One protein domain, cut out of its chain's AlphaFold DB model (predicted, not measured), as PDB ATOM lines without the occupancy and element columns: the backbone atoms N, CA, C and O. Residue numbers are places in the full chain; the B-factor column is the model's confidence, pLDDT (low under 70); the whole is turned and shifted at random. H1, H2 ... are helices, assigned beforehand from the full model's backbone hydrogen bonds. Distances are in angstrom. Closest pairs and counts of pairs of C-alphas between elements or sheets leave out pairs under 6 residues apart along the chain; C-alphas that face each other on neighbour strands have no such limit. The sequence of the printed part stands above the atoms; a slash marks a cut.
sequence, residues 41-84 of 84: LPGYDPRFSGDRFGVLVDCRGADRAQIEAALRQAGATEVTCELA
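AT A GLANCE: This is residues 41 to 84 of the 84 residues of an uncharacterized protein of Gemmatimonadetes bacterium (UniProt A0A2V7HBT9). This domain has little regular structure: a flat, mostly looped chain with a tiny helix, H1, at one end and a longer one, H2, at the other. A long link joins them, and the tail after H2, residues 74 to 84, folds back across that link; residues 46 to 51 stick out. The printed part has 44 residues, 14 of them in the two named helices, H1 then H2, with no named strand; the class is all helix. It is only just compact, close to loose, with a radius of gyration of the C-alphas of 11.0 A and spans of 32 by 24 by 10 A.

IN THESE COORDINATES: Start at C-alpha 41, (-3.089, -7.248, -52.829), and go on to H1, residues 46 to 49. Find C-alpha 64 at (7.239, 10.009, -51.646); from there H2, residues 64 to 73, runs 14.1 A to C-alpha 73 at (-3.968, 17.712, -47.771).

HOW THE PARTS SIT: H1 and H2 are apart, no C-alpha of the one within 8 A of the other. In H2 every O i to N i+4 pair is within hydrogen-bond range; H1 is too short for such a pair, and its 1 O i to N i+3 pair is within range.

THE WHOLE: The C-alphas farthest apart, Gly 50 and Ala 62, are 32.5 A apart. The printed part has no cut, and the link of 14 residues, 50 to 63, is long. Look for pLDDT under 70 at residue 42 and residues 82 to 84.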
ATOM      1  N   LEU A  41      -4.053  -8.170 -52.236       72.75
ATOM      2  CA  LEU A  41      -3.089  -7.248 -52.829       72.75
ATOM      3  C   LEU A  41      -2.036  -6.868 -51.769       72.75
ATOM      4  O   LEU A  41      -2.396  -6.700 -50.602       72.75
ATOM      5  N   PRO A  42      -0.756  -6.715 -52.144       69.88
ATOM      6  CA  PRO A  42       0.225  -6.108 -51.251       69.88
ATOM      7  C   PRO A  42      -0.282  -4.722 -50.815       69.88
ATOM      8  O   PRO A  42      -0.769  -3.953 -51.646       69.88
ATOM      9  N   GLY A  43      -0.255  -4.451 -49.508       71.12
ATOM     10  CA  GLY A  43      -0.849  -3.252 -48.903       71.12
ATOM     11  C   GLY A  43      -2.355  -3.309 -48.645       71.12
ATOM     12  O   GLY A  43      -2.970  -2.280 -48.362       71.12
ATOM     13  N   TYR A  44      -2.978  -4.486 -48.741       77.50
ATOM     14  CA  TYR A  44      -4.380  -4.661 -48.374       77.50
ATOM     15  C   TYR A  44      -4.561  -4.812 -46.857       77.50
ATOM     16  O   TYR A  44      -4.148  -5.810 -46.266       77.50
ATOM     17  N   ASP A  45      -5.259  -3.855 -46.242       79.81
ATOM     18  CA  ASP A  45      -5.706  -3.929 -44.852       79.81
ATOM     19  C   ASP A  45      -7.157  -4.457 -44.790       79.81
ATOM     20  O   ASP A  45      -8.027  -3.924 -45.487       79.81
ATOM     21  N   PRO A  46      -7.477  -5.464 -43.953       83.38
ATOM     22  CA  PRO A  46      -8.847  -5.948 -43.755       83.38
ATOM     23  C   PRO A  46      -9.868  -4.852 -43.413       83.38
ATOM     24  O   PRO A  46     -11.045  -4.992 -43.758       83.38
ATOM     25  N   ARG A  47      -9.434  -3.746 -42.789       84.12
ATOM     26  CA  ARG A  47     -10.276  -2.571 -42.499       84.12
ATOM     27  C   ARG A  47     -10.875  -1.948 -43.767       84.12
ATOM     28  O   ARG A  47     -11.925  -1.313 -43.687       84.12
ATOM     29  N   PHE A  48     -10.273  -2.176 -44.937       84.94
ATOM     30  CA  PHE A  48     -10.783  -1.674 -46.215       84.94
ATOM     31  C   PHE A  48     -12.080  -2.340 -46.692       84.94
ATOM     32  O   PHE A  48     -12.789  -1.775 -47.518       84.94
ATOM     33  N   SER A  49     -12.421  -3.524 -46.174       84.88
ATOM     34  CA  SER A  49     -13.732  -4.151 -46.424       84.88
ATOM     35  C   SER A  49     -14.832  -3.676 -45.471       84.88
ATOM     36  O   SER A  49     -15.977  -4.100 -45.615       84.88
ATOM     37  N   GLY A  50     -14.493  -2.861 -44.469       88.12
ATOM     38  CA  GLY A  50     -15.412  -2.421 -43.424       88.12
ATOM     39  C   GLY A  50     -15.718  -0.933 -43.516       88.12
ATOM     40  O   GLY A  50     -16.609  -0.513 -44.248       88.12
ATOM     41  N   ASP A  51     -15.001  -0.147 -42.716       87.88
ATOM     42  CA  ASP A  51     -15.275   1.269 -42.456       87.88
ATOM     43  C   ASP A  51     -14.309   2.230 -43.163       87.88
ATOM     44  O   ASP A  51     -14.517   3.444 -43.127       87.88
ATOM     45  N   ARG A  52     -13.241   1.718 -43.788       86.69
ATOM     46  CA  ARG A  52     -12.171   2.539 -44.372       86.69
ATOM     47  C   ARG A  52     -12.015   2.294 -45.863       86.69
ATOM     48  O   ARG A  52     -12.272   1.209 -46.358       86.69
ATOM     49  N   PHE A  53     -11.520   3.305 -46.567       86.75
ATOM     50  CA  PHE A  53     -11.121   3.199 -47.968       86.75
ATOM     51  C   PHE A  53      -9.615   3.443 -48.078       86.75
ATOM     52  O   PHE A  53      -9.094   4.376 -47.467       86.75
ATOM     53  N   GLY A  54      -8.921   2.593 -48.836       86.56
ATOM     54  CA  GLY A  54      -7.485   2.701 -49.092       86.56
ATOM     55  C   GLY A  54      -7.201   3.181 -50.512       86.56
ATOM     56  O   GLY A  54      -7.869   2.763 -51.457       86.56
ATOM     57  N   VAL A  55      -6.190   4.038 -50.670       87.69
ATOM     58  CA  VAL A  55      -5.653   4.439 -51.977       87.69
ATOM     59  C   VAL A  55      -4.200   3.989 -52.037       87.69
ATOM     60  O   VAL A  55      -3.365   4.489 -51.288       87.69
ATOM     61  N   LEU A  56      -3.909   3.037 -52.923       86.50
ATOM     62  CA  LEU A  56      -2.552   2.562 -53.170       86.50
ATOM     63  C   LEU A  56      -1.955   3.342 -54.343       86.50
ATOM     64  O   LEU A  56      -2.528   3.360 -55.433       86.50
ATOM     65  N   VAL A  57      -0.801   3.969 -54.120       85.75
ATOM     66  CA  VAL A  57      -0.064   4.708 -55.149       85.75
ATOM     67  C   VAL A  57       1.337   4.125 -55.242       85.75
ATOM     68  O   VAL A  57       2.100   4.193 -54.281       85.75
ATOM     69  N   ASP A  58       1.675   3.569 -56.403       85.06
ATOM     70  CA  ASP A  58       3.056   3.205 -56.707       85.06
ATOM     71  C   ASP A  58       3.843   4.482 -57.026       85.06
ATOM     72  O   ASP A  58       3.440   5.283 -57.875       85.06
ATOM     73  N   CYS A  59       4.934   4.714 -56.301       81.31
ATOM     74  CA  CYS A  59       5.733   5.920 -56.446       81.31
ATOM     75  C   CYS A  59       7.224   5.645 -56.279       81.31
ATOM     76  O   CYS A  59       7.663   4.819 -55.479       81.31
ATOM     77  N   ARG A  60       8.036   6.387 -57.036       79.31
ATOM     78  CA  ARG A  60       9.494   6.342 -56.902       79.31
ATOM     79  C   ARG A  60       9.891   7.057 -55.613       79.31
ATOM     80  O   ARG A  60       9.285   8.059 -55.247       79.31
ATOM     81  N   GLY A  61      10.952   6.591 -54.953       74.75
ATOM     82  CA  GLY A  61      11.356   7.098 -53.633       74.75
ATOM     83  C   GLY A  61      11.566   8.619 -53.538       74.75
ATOM     84  O   GLY A  61      11.392   9.179 -52.460       74.75
ATOM     85  N   ALA A  62      11.878   9.294 -54.652       76.00
ATOM     86  CA  ALA A  62      12.022  10.750 -54.714       76.00
ATOM     87  C   ALA A  62      10.689  11.514 -54.556       76.00
ATOM     88  O   ALA A  62      10.680  12.603 -53.987       76.00
ATOM     89  N   ASP A  63       9.567  10.930 -54.988       83.50
ATOM     90  CA  ASP A  63       8.254  11.595 -55.018       83.50
ATOM     91  C   ASP A  63       7.438  11.348 -53.738       83.50
ATOM     92  O   ASP A  63       6.387  11.957 -53.518       83.50
ATOM     93  N   ARG A  64       7.934  10.471 -52.855       83.94
ATOM     94  CA  ARG A  64       7.239  10.009 -51.646       83.94
ATOM     95  C   ARG A  64       6.760  11.159 -50.757       83.94
ATOM     96  O   ARG A  64       5.607  11.166 -50.341       83.94
ATOM     97  N   ALA A  65       7.624  12.140 -50.490       86.00
ATOM     98  CA  ALA A  65       7.291  13.266 -49.615       86.00
ATOM     99  C   ALA A  65       6.201  14.173 -50.214       86.00
ATOM    100  O   ALA A  65       5.330  14.660 -49.493       86.00
ATOM    101  N   GLN A  66       6.224  14.373 -51.534       89.06
ATOM    102  CA  GLN A  66       5.220  15.173 -52.234       89.06
ATOM    103  C   GLN A  66       3.861  14.465 -52.250       89.06
ATOM    104  O   GLN A  66       2.836  15.097 -51.995       89.06
ATOM    105  N   ILE A  67       3.852  13.157 -52.517       89.12
ATOM    106  CA  ILE A  67       2.626  12.351 -52.555       89.12
ATOM    107  C   ILE A  67       2.015  12.229 -51.160       89.12
ATOM    108  O   ILE A  67       0.809  12.414 -51.011       89.12
ATOM    109  N   GLU A  68       2.824  12.004 -50.122       88.81
ATOM    110  CA  GLU A  68       2.336  11.996 -48.740       88.81
ATOM    111  C   GLU A  68       1.701  13.342 -48.361       88.81
ATOM    112  O   GLU A  68       0.598  13.371 -47.808       88.81
ATOM    113  N   ALA A  69       2.354  14.460 -48.694       90.62
ATOM    114  CA  ALA A  69       1.806  15.788 -48.438       90.62
ATOM    115  C   ALA A  69       0.475  16.010 -49.176       90.62
ATOM    116  O   ALA A  69      -0.477  16.510 -48.575       90.62
ATOM    117  N   ALA A  70       0.383  15.595 -50.442       91.25
ATOM    118  CA  ALA A  70      -0.839  15.701 -51.234       91.25
ATOM    119  C   ALA A  70      -1.986  14.855 -50.654       91.25
ATOM    120  O   ALA A  70      -3.108  15.346 -50.529       91.25
ATOM    121  N   LEU A  71      -1.713  13.615 -50.234       91.19
ATOM    122  CA  LEU A  71      -2.715  12.733 -49.623       91.19
ATOM    123  C   LEU A  71      -3.215  13.279 -48.281       91.19
ATOM    124  O   LEU A  71      -4.419  13.283 -48.025       91.19
ATOM    125  N   ARG A  72      -2.314  13.802 -47.441       91.12
ATOM    126  CA  ARG A  72      -2.705  14.444 -46.176       91.12
ATOM    127  C   ARG A  72      -3.536  15.705 -46.411       91.12
ATOM    128  O   ARG A  72      -4.535  15.898 -45.725       91.12
ATOM    129  N   GLN A  73      -3.174  16.534 -47.393       93.62
ATOM    130  CA  GLN A  73      -3.968  17.712 -47.771       93.62
ATOM    131  C   GLN A  73      -5.357  17.333 -48.297       93.62
ATOM    132  O   GLN A  73      -6.322  18.043 -48.029       93.62
ATOM    133  N   ALA A  74      -5.473  16.199 -48.988       91.06
ATOM    134  CA  ALA A  74      -6.747  15.656 -49.450       91.06
ATOM    135  C   ALA A  74      -7.610  15.039 -48.326       91.06
ATOM    136  O   ALA A  74      -8.737  14.626 -48.590       91.06
ATOM    137  N   GLY A  75      -7.112  14.982 -47.083       90.81
ATOM    138  CA  GLY A  75      -7.854  14.479 -45.922       90.81
ATOM    139  C   GLY A  75      -7.598  13.010 -45.576       90.81
ATOM    140  O   GLY A  75      -8.400  12.408 -44.860       90.81
ATOM    141  N   ALA A  76      -6.500  12.411 -46.053       90.12
ATOM    142  CA  ALA A  76      -6.129  11.054 -45.657       90.12
ATOM    143  C   ALA A  76      -5.923  10.964 -44.134       90.12
ATOM    144  O   ALA A  76      -5.124  11.697 -43.552       90.12
ATOM    145  N   THR A  77      -6.645  10.042 -43.491       88.75
ATOM    146  CA  THR A  77      -6.568   9.829 -42.034       88.75
ATOM    147  C   THR A  77      -5.268   9.139 -41.625       88.75
ATOM    148  O   THR A  77      -4.712   9.429 -40.569       88.75
ATOM    149  N   GLU A  78      -4.779   8.224 -42.460       85.81
ATOM    150  CA  GLU A  78      -3.569   7.442 -42.229       85.81
ATOM    151  C   GLU A  78      -2.812   7.344 -43.557       85.81
ATOM    152  O   GLU A  78      -3.419   7.092 -44.599       85.81
ATOM    153  N   VAL A  79      -1.501   7.598 -43.530       87.75
ATOM    154  CA  VAL A  79      -0.623   7.468 -44.699       87.75
ATOM    155  C   VAL A  79       0.581   6.643 -44.279       87.75
ATOM    156  O   VAL A  79       1.404   7.094 -43.481       87.75
ATOM    157  N   THR A  80       0.669   5.433 -44.821       83.56
ATOM    158  CA  THR A  80       1.769   4.501 -44.579       83.56
ATOM    159  C   THR A  80       2.457   4.235 -45.901       83.56
ATOM    160  O   THR A  80       1.805   3.954 -46.903       83.56
ATOM    161  N   CYS A  81       3.781   4.325 -45.916       76.25
ATOM    162  CA  CYS A  81       4.550   3.890 -47.070       76.25
ATOM    163  C   CYS A  81       5.088   2.500 -46.777       76.25
ATOM    164  O   CYS A  81       6.078   2.350 -46.057       76.25
ATOM    165  N   GLU A  82       4.424   1.499 -47.330       68.88
ATOM    166  CA  GLU A  82       4.972   0.157 -47.379       68.88
ATOM    167  C   GLU A  82       5.964   0.100 -48.542       68.88
ATOM    168  O   GLU A  82       5.640   0.438 -49.679       68.88
ATOM    169  N   LEU A  83       7.215  -0.233 -48.227       56.34
ATOM    170  CA  LEU A  83       8.205  -0.575 -49.241       56.34
ATOM    171  C   LEU A  83       7.789  -1.928 -49.819       56.34
ATOM    172  O   LEU A  83       7.758  -2.913 -49.082       56.34
ATOM    173  N   ALA A  84       7.436  -1.936 -51.104       51.03
ATOM    174  CA  ALA A  84       7.326  -3.162 -51.884       51.03
ATOM    175  C   ALA A  84       8.691  -3.858 -51.999       51.03
ATOM    176  O   ALA A  84       9.713  -3.138 -52.111       51.03
TER     177      ALA A  84